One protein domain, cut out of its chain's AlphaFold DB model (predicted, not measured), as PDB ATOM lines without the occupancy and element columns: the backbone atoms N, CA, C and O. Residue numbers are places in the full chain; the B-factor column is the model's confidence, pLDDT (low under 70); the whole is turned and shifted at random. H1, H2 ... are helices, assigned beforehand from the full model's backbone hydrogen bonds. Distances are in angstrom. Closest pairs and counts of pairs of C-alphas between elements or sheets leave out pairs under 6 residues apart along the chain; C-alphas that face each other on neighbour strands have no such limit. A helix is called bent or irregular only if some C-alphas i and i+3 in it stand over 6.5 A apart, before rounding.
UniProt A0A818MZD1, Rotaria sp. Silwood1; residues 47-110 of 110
ATOM      1  N   PHE A  47      31.992  26.842  12.664       83.06
ATOM      2  CA  PHE A  47      33.428  26.999  12.446       83.06
ATOM      3  C   PHE A  47      33.787  27.051  10.953       83.06
ATOM      4  O   PHE A  47      34.458  27.987  10.522       83.06
ATOM      5  N   HIS A  48      33.297  26.105  10.145       82.25
ATOM      6  CA  HIS A  48      33.554  26.097   8.699       82.25
ATOM      7  C   HIS A  48      32.876  27.276   7.989       82.25
ATOM      8  O   HIS A  48      33.481  27.893   7.111       82.25
ATOM      9  N   TYR A  49      31.668  27.662   8.415       85.75
ATOM     10  CA  TYR A  49      31.022  28.885   7.929       85.75
ATOM     11  C   TYR A  49      31.861  30.137   8.228       85.75
ATOM     12  O   TYR A  49      32.143  30.932   7.328       85.75
ATOM     13  N   GLY A  50      32.346  30.265   9.464       90.31
ATOM     14  CA  GLY A  50      33.248  31.337   9.874       90.31
ATOM     15  C   GLY A  50      34.538  31.366   9.052       90.31
ATOM     16  O   GLY A  50      34.959  32.435   8.619       90.31
ATOM     17  N   GLN A  51      35.132  30.207   8.746       90.25
ATOM     18  CA  GLN A  51      36.296  30.118   7.855       90.25
ATOM     19  C   GLN A  51      35.981  30.589   6.427       90.25
ATOM     20  O   GLN A  51      36.780  31.306   5.820       90.25
ATOM     21  N   CYS A  52      34.824  30.214   5.876       90.69
ATOM     22  CA  CYS A  52      34.371  30.680   4.564       90.69
ATOM     23  C   CYS A  52      34.202  32.203   4.522       90.69
ATOM     24  O   CYS A  52      34.735  32.843   3.611       90.69
ATOM     25  N   LEU A  53      33.532  32.778   5.524       91.75
ATOM     26  CA  LEU A  53      33.399  34.228   5.672       91.75
ATOM     27  C   LEU A  53      34.762  34.908   5.813       91.75
ATOM     28  O   LEU A  53      35.030  35.898   5.135       91.75
ATOM     29  N   PHE A  54      35.648  34.357   6.642       93.75
ATOM     30  CA  PHE A  54      36.964  34.938   6.886       93.75
ATOM     31  C   PHE A  54      37.834  34.940   5.627       93.75
ATOM     32  O   PHE A  54      38.515  35.924   5.363       93.75
ATOM     33  N   ARG A  55      37.769  33.899   4.786       94.12
ATOM     34  CA  ARG A  55      38.461  33.910   3.483       94.12
ATOM     35  C   ARG A  55      38.002  35.076   2.612       94.12
ATOM     36  O   ARG A  55      38.841  35.813   2.114       94.12
ATOM     37  N   LYS A  56      36.690  35.315   2.513       91.38
ATOM     38  CA  LYS A  56      36.157  36.486   1.790       91.38
ATOM     39  C   LYS A  56      36.596  37.805   2.409       91.38
ATOM     40  O   LYS A  56      36.830  38.765   1.688       91.38
ATOM     41  N   PHE A  57      36.716  37.846   3.727       90.00
ATOM     42  CA  PHE A  57      37.211  39.003   4.456       90.00
ATOM     43  C   PHE A  57      38.676  39.318   4.106       90.00
ATOM     44  O   PHE A  57      39.027  40.457   3.800       90.00
ATOM     45  N   VAL A  58      39.517  38.282   4.064       91.19
ATOM     46  CA  VAL A  58      40.924  38.367   3.651       91.19
ATOM     47  C   VAL A  58      41.053  38.755   2.175       91.19
ATOM     48  O   VAL A  58      41.850  39.639   1.874       91.19
ATOM     49  N   ASP A  59      40.236  38.183   1.282       91.50
ATOM     50  CA  ASP A  59      40.207  38.520  -0.154       91.50
ATOM     51  C   ASP A  59      39.914  40.015  -0.404       91.50
ATOM     52  O   ASP A  59      40.236  40.553  -1.460       91.50
ATOM     53  N   ARG A  60      39.290  40.702   0.563       89.12
ATOM     54  CA  ARG A  60      39.002  42.146   0.522       89.12
ATOM     55  C   ARG A  60      40.105  43.013   1.141       89.12
ATOM     56  O   ARG A  60      39.900  44.212   1.306       89.12
ATOM     57  N   GLY A  61      41.248  42.429   1.501       89.56
ATOM     58  CA  GLY A  61      42.380  43.146   2.095       89.56
ATOM     59  C   GLY A  61      42.212  43.468   3.584       89.56
ATOM     60  O   GLY A  61      42.998  44.227   4.140       89.56
ATOM     61  N   LEU A  62      41.215  42.889   4.261       90.38
ATOM     62  CA  LEU A  62      40.870  43.251   5.642       90.38
ATOM     63  C   LEU A  62      41.587  42.399   6.705       90.38
ATOM     64  O   LEU A  62      41.300  42.521   7.893       90.38
ATOM     65  N   LYS A  63      42.534  41.536   6.310       91.69
ATOM     66  CA  LYS A  63      43.251  40.633   7.232       91.69
ATOM     67  C   LYS A  63      43.998  41.388   8.336       91.69
ATOM     68  O   LYS A  63      43.936  40.984   9.493       91.69
ATOM     69  N   THR A  64      44.711  42.451   7.969       90.62
ATOM     70  CA  THR A  64      45.478  43.275   8.915       90.62
ATOM     71  C   THR A  64      44.534  44.047   9.830       90.62
ATOM     72  O   THR A  64      44.623  43.915  11.044       90.62
ATOM     73  N   ALA A  65      43.529  44.718   9.253       89.69
ATOM     74  CA  ALA A  65      42.509  45.436  10.014       89.69
ATOM     75  C   ALA A  65      41.788  44.530  11.030       89.69
ATOM     76  O   ALA A  65      41.579  44.931  12.163       89.69
ATOM     77  N   TYR A  66      41.467  43.281  10.674       91.69
ATOM     78  CA  TYR A  66      40.841  42.324  11.601       91.69
ATOM     79  C   TYR A  66      41.691  42.024  12.846       91.69
ATOM     80  O   TYR A  66      41.167  41.730  13.927       91.69
ATOM     81  N   LYS A  67      43.018  42.010  12.679       91.25
ATOM     82  CA  LYS A  67      43.959  41.737  13.766       91.25
ATOM     83  C   LYS A  67      44.023  42.927  14.721       91.25
ATOM     84  O   LYS A  67      43.961  42.726  15.934       91.25
ATOM     85  N   ASP A  68      44.100  44.125  14.155       91.38
ATOM     86  CA  ASP A  68      44.439  45.344  14.884       91.38
ATOM     87  C   ASP A  68      43.200  46.109  15.387       91.38
ATOM     88  O   ASP A  68      43.310  46.872  16.342       91.38
ATOM     89  N   ASP A  69      42.017  45.863  14.812       91.38
ATOM     90  CA  ASP A  69      40.761  46.521  15.183       91.38
ATOM     91  C   ASP A  69      39.761  45.550  15.836       91.38
ATOM     92  O   ASP A  69      39.295  44.571  15.240       91.38
ATOM     93  N   GLU A  70      39.421  45.829  17.095       92.94
ATOM     94  CA  GLU A  70      38.449  45.053  17.864       92.94
ATOM     95  C   GLU A  70      37.007  45.243  17.380       92.94
ATOM     96  O   GLU A  70      36.284  44.254  17.250       92.94
ATOM     97  N   ASN A  71      36.610  46.463  17.013       91.88
ATOM     98  CA  ASN A  71      35.264  46.752  16.515       91.88
ATOM     99  C   ASN A  71      34.983  45.995  15.213       91.88
ATOM    100  O   ASN A  71      33.882  45.489  15.003       91.88
ATOM    101  N   LEU A  72      35.982  45.882  14.334       92.69
ATOM    102  CA  LEU A  72      35.862  45.097  13.107       92.69
ATOM    103  C   LEU A  72      35.700  43.611  13.382       92.69
ATOM    104  O   LEU A  72      34.935  42.925  12.700       92.69
ATOM    105  N   ARG A  73      36.442  43.108  14.364       93.56
ATOM    106  CA  ARG A  73      36.385  41.708  14.764       93.56
ATOM    107  C   ARG A  73      35.037  41.370  15.386       93.56
ATOM    108  O   ARG A  73      34.482  40.322  15.060       93.56
ATOM    109  N   ASP A  74      34.490  42.257  16.205       94.56
ATOM    110  CA  ASP A  74      33.160  42.082  16.779       94.56
ATOM    111  C   ASP A  74      32.069  42.211  15.718       94.56
ATOM    112  O   ASP A  74      31.218  41.328  15.624       94.56
ATOM    113  N   TRP A  75      32.168  43.188  14.813       95.12
ATOM    114  CA  TRP A  75      31.276  43.284  13.655       95.12
ATOM    115  C   TRP A  75      31.310  42.014  12.786       95.12
ATOM    116  O   TRP A  75      30.264  41.489  12.400       95.12
ATOM    117  N   PHE A  76      32.500  41.467  12.517       94.31
ATOM    118  CA  PHE A  76      32.662  40.215  11.769       94.31
ATOM    119  C   PHE A  76      32.048  39.017  12.506       94.31
ATOM    120  O   PHE A  76      31.408  38.170  11.879       94.31
ATOM    121  N   ARG A  77      32.213  38.932  13.832       93.38
ATOM    122  CA  ARG A  77      31.581  37.885  14.650       93.38
ATOM    123  C   ARG A  77      30.060  38.006  14.608       93.38
ATOM    124  O   ARG A  77      29.403  36.996  14.373       93.38
ATOM    125  N   SER A  78      29.509  39.214  14.739       94.19
ATOM    126  CA  SER A  78      28.068  39.458  14.600       94.19
ATOM    127  C   SER A  78      27.552  39.044  13.218       94.19
ATOM    128  O   SER A  78      26.534  38.358  13.114       94.19
ATOM    129  N   LEU A  79      28.298  39.362  12.156       92.88
ATOM    130  CA  LEU A  79      27.997  38.911  10.795       92.88
ATOM    131  C   LEU A  79      27.990  37.376  10.688       92.88
ATOM    132  O   LEU A  79      27.089  36.802  10.075       92.88
ATOM    133  N   ALA A  80      28.960  36.699  11.307       91.12
ATOM    134  CA  ALA A  80      29.013  35.240  11.342       91.12
ATOM    135  C   ALA A  80      27.868  34.618  12.161       91.12
ATOM    136  O   ALA A  80      27.421  33.518  11.850       91.12
ATOM    137  N   THR A  81      27.340  35.312  13.170       89.88
ATOM    138  CA  THR A  81      26.195  34.815  13.951       89.88
ATOM    139  C   THR A  81      24.844  34.983  13.263       89.88
ATOM    140  O   THR A  81      23.895  34.327  13.682       89.88
ATOM    141  N   LEU A  82      24.737  35.773  12.182       89.56
ATOM    142  CA  LEU A  82      23.473  35.930  11.442       89.56
ATOM    143  C   LEU A  82      22.884  34.598  10.976       89.56
ATOM    144  O   LEU A  82      21.673  34.456  10.845       89.56
ATOM    145  N   SER A  83      23.751  33.619  10.728       83.81
ATOM    146  CA  SER A  83      23.361  32.290  10.281       83.81
ATOM    147  C   SER A  83      22.558  31.528  11.348       83.81
ATOM    148  O   SER A  83      21.791  30.631  11.014       83.81
ATOM    149  N   LEU A  84      22.699  31.901  12.624       84.81
ATOM    150  CA  LEU A  84      22.011  31.293  13.765       84.81
ATOM    151  C   LEU A  84      20.658  31.948  14.075       84.81
ATOM    152  O   LEU A  84      19.925  31.452  14.930       84.81
ATOM    153  N   LEU A  85      20.333  33.067  13.425       84.06
ATOM    154  CA  LEU A  85      19.099  33.792  13.690       84.06
ATOM    155  C   LEU A  85      17.900  33.134  12.999       84.06
ATOM    156  O   LEU A  85      18.018  32.632  11.877       84.06
ATOM    157  N   PRO A  86      16.707  33.200  13.614       83.75
ATOM    158  CA  PRO A  86      15.464  32.896  12.925       83.75
ATOM    159  C   PRO A  86      15.298  33.745  11.655       83.75
ATOM    160  O   PRO A  86      15.665  34.923  11.616       83.75
ATOM    161  N   LEU A  87      14.691  33.166  10.614       81.56
ATOM    162  CA  LEU A  87      14.577  33.801   9.293       81.56
ATOM    163  C   LEU A  87      13.869  35.169   9.334       81.56
ATOM    164  O   LEU A  87      14.209  36.063   8.564       81.56
ATOM    165  N   ASN A  88      12.913  35.344  10.250       86.38
ATOM    166  CA  ASN A  88      12.178  36.595  10.443       86.38
ATOM    167  C   ASN A  88      13.041  37.731  11.022       86.38
ATOM    168  O   ASN A  88      12.700  38.893  10.826       86.38
ATOM    169  N   HIS A  89      14.150  37.412  11.696       86.81
ATOM    170  CA  HIS A  89      15.098  38.392  12.239       86.81
ATOM    171  C   HIS A  89      16.305  38.611  11.322       86.81
ATOM    172  O   HIS A  89      16.822  39.722  11.233       86.81
ATOM    173  N   MET A  90      16.692  37.587  10.554       88.19
ATOM    174  CA  MET A  90      17.887  37.602   9.706       88.19
ATOM    175  C   MET A  90      17.980  38.835   8.785       88.19
ATOM    176  O   MET A  90      19.046  39.435   8.678       88.19
ATOM    177  N   LEU A  91      16.888  39.230   8.117       89.50
ATOM    178  CA  LEU A  91      16.906  40.384   7.203       89.50
ATOM    179  C   LEU A  91      17.102  41.715   7.936       89.50
ATOM    180  O   LEU A  91      17.852  42.564   7.460       89.50
ATOM    181  N   VAL A  92      16.434  41.886   9.077       92.62
ATOM    182  CA  VAL A  92      16.497  43.115   9.878       92.62
ATOM    183  C   VAL A  92      17.896  43.278  10.470       92.62
ATOM    184  O   VAL A  92      18.512  44.334  10.323       92.62
ATOM    185  N   ASP A  93      18.445  42.208  11.045       92.31
ATOM    186  CA  ASP A  93      19.768  42.241  11.670       92.31
ATOM    187  C   ASP A  93      20.894  42.373  10.634       92.31
ATOM    188  O   ASP A  93      21.884  43.071  10.868       92.31
ATOM    189  N   LEU A  94      20.730  41.794   9.438       93.62
ATOM    190  CA  LEU A  94      21.652  42.033   8.328       93.62
ATOM    191  C   LEU A  94      21.657  43.509   7.905       93.62
ATOM    192  O   LEU A  94      22.728  44.080   7.698       93.62
ATOM    193  N   GLN A  95      20.483  44.136   7.779       94.00
ATOM    194  CA  GLN A  95      20.384  45.561   7.439       94.00
ATOM    195  C   GLN A  95      21.040  46.438   8.505       94.00
ATOM    196  O   GLN A  95      21.791  47.355   8.164       94.00
ATOM    197  N   TYR A  96      20.821  46.120   9.782       94.56
ATOM    198  CA  TYR A  96      21.484  46.796  10.891       94.56
ATOM    199  C   TYR A  96      23.012  46.683  10.791       94.56
ATOM    200  O   TYR A  96      23.704  47.701  10.816       94.56
ATOM    201  N   LEU A  97      23.550  45.476  10.577       94.19
ATOM    202  CA  LEU A  97      24.995  45.264  10.432       94.19
ATOM    203  C   LEU A  97      25.593  45.986   9.223       94.19
ATOM    204  O   LEU A  97      26.729  46.455   9.297       94.19
ATOM    205  N   ILE A  98      24.853  46.107   8.119       93.00
ATOM    206  CA  ILE A  98      25.286  46.909   6.967       93.00
ATOM    207  C   ILE A  98      25.378  48.391   7.348       93.00
ATOM    208  O   ILE A  98      26.329  49.058   6.941       93.00
ATOM    209  N   HIS A  99      24.420  48.895   8.129       93.81
ATOM    210  CA  HIS A  99      24.379  50.293   8.553       93.81
ATOM    211  C   HIS A  99      25.513  50.648   9.522       93.81
ATOM    212  O   HIS A  99      26.162  51.676   9.353       93.81
ATOM    213  N   ILE A 100      25.799  49.773  10.491       92.12
ATOM    214  CA  ILE A 100      26.874  49.979  11.474       92.12
ATOM    215  C   ILE A 100      28.244  49.474  10.998       92.12
ATOM    216  O   ILE A 100      29.177  49.373  11.794       92.12
ATOM    217  N   ARG A 101      28.373  49.111   9.716       90.00
ATOM    218  CA  ARG A 101      29.619  48.581   9.157       90.00
ATOM    219  C   ARG A 101      30.757  49.582   9.386       90.00
ATOM    220  O   ARG A 101      30.678  50.695   8.857       90.00
ATOM    221  N   PRO A 102      31.840  49.193  10.081       87.94
ATOM    222  CA  PRO A 102      32.930  50.118  10.313       87.94
ATOM    223  C   PRO A 102      33.649  50.442   8.996       87.94
ATOM    224  O   PRO A 102      33.730  49.624   8.071       87.94
ATOM    225  N   ASN A 103      34.087  51.693   8.878       80.62
ATOM    226  CA  ASN A 103      34.537  52.260   7.615       80.62
ATOM    227  C   ASN A 103      36.012  51.908   7.376       80.62
ATOM    228  O   ASN A 103      36.901  52.527   7.955       80.62
ATOM    229  N   TYR A 104      36.267  50.919   6.518       73.06
ATOM    230  CA  TYR A 104      37.616  50.547   6.093       73.06
ATOM    231  C   TYR A 104      37.791  50.820   4.610       73.06
ATOM    232  O   TYR A 104      37.000  50.360   3.783       73.06
ATOM    233  N   SER A 105      38.869  51.521   4.269       59.84
ATOM    234  CA  SER A 105      39.345  51.567   2.890       59.84
ATOM    235  C   SER A 105      39.973  50.209   2.567       59.84
ATOM    236  O   SER A 105      40.889  49.801   3.287       59.84
ATOM    237  N   PRO A 106      39.509  49.479   1.535       56.06
ATOM    238  CA  PRO A 106      40.202  48.282   1.085       56.06
ATOM    239  C   PRO A 106      41.634  48.680   0.736       56.06
ATOM    240  O   PRO A 106      41.841  49.568  -0.091       56.06
ATOM    241  N   ILE A 107      42.621  48.058   1.380       56.16
ATOM    242  CA  ILE A 107      44.013  48.237   0.973       56.16
ATOM    243  C   ILE A 107      44.101  47.683  -0.456       56.16
ATOM    244  O   ILE A 107      43.666  46.545  -0.671       56.16
ATOM    245  N   PRO A 108      44.586  48.459  -1.445       49.16
ATOM    246  CA  PRO A 108      44.756  47.949  -2.794       49.16
ATOM    247  C   PRO A 108      45.654  46.717  -2.733       49.16
ATOM    248  O   PRO A 108      46.736  46.742  -2.148       49.16
ATOM    249  N   ILE A 109      45.144  45.618  -3.282       51.69
ATOM    250  CA  ILE A 109      45.869  44.359  -3.376       51.69
ATOM    251  C   ILE A 109      47.017  44.632  -4.356       51.69
ATOM    252  O   ILE A 109      46.751  44.912  -5.524       51.69
ATOM    253  N   SER A 110      48.253  44.665  -3.847       46.62
ATOM    254  CA  SER A 110      49.486  44.830  -4.631       46.62
ATOM    255  C   SER A 110      49.678  43.703  -5.633       46.62
ATOM    256  O   SER A 110      49.468  42.542  -5.201       46.62
TER     257      SER A 110
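What this domain is: This is residues 47 to 110 of the 110 residues of a protein of Rotaria sp. Silwood1 (UniProt A0A818MZD1). A helical hairpin of H3 and H4 forms one part of this model; H1 slants over H3 at a steep angle, and the short H2 makes a corner with the beginning of H3. From H4 a tail without a named element, residues 100 to 110, runs to the chain's last residue at one end of the length. The printed part has 64 residues with four named helices, H1 to H4, and no named strand: all helix. It is only just compact, close to loose, with a radius of gyration of the C-alphas of 12.4 A, and elongated, spanning 41 by 26 by 18 A.

Where its parts are: H1 takes residues 47 to 59, 18.4 A long, from C-alpha 47 at (33.428, 26.999, 12.446). H2 takes residues 63 to 68, 9.1 A. H3, residues 70 to 84, measures 21.8 A; it is neither bent nor irregular, but only just: C-alphas 80 and 83 are 6.5 A apart. H4, residues 87 to 99, measures 19.2 A and ends with C-alpha 99 at (24.379, 50.293, 8.553); it is only just irregular, with C-alphas 88 and 91 6.9 A apart.

How they stand to each other: H3 is the hub. H1, with residues 49 to 53 alone, only just touches residue 80 of H3, with 3 pairs of C-alphas within 8 A; the closest C-alphas, of Gly 50 and Ala 80, are 5.9 A apart. Their tilt is steep, 48 degrees, opposite ways. H2 and H3 touch only at the corner, H3 with residues 72 to 73 alone; the closest C-alphas, of Tyr 66 and Arg 73, are 5.5 A apart. H3 and H4 touch as a helical hairpin, at a shallow tilt of 19 degrees, opposite ways; the closest C-alphas, of Leu 82 and Met 90, are 6.1 A apart. H4 is apart from H1 and H2. In H1 and H2 every O i to N i+4 pair is within hydrogen-bond range; in H3 9 of 11 are, in H4 7 of 9.

The domain as a whole: The C-alphas farthest apart, of Asn 88 and Ser 110, are 41.1 A apart. The printed part has no cut, and its three links between helices are tight. Residues 105 to 110 have pLDDT under 70.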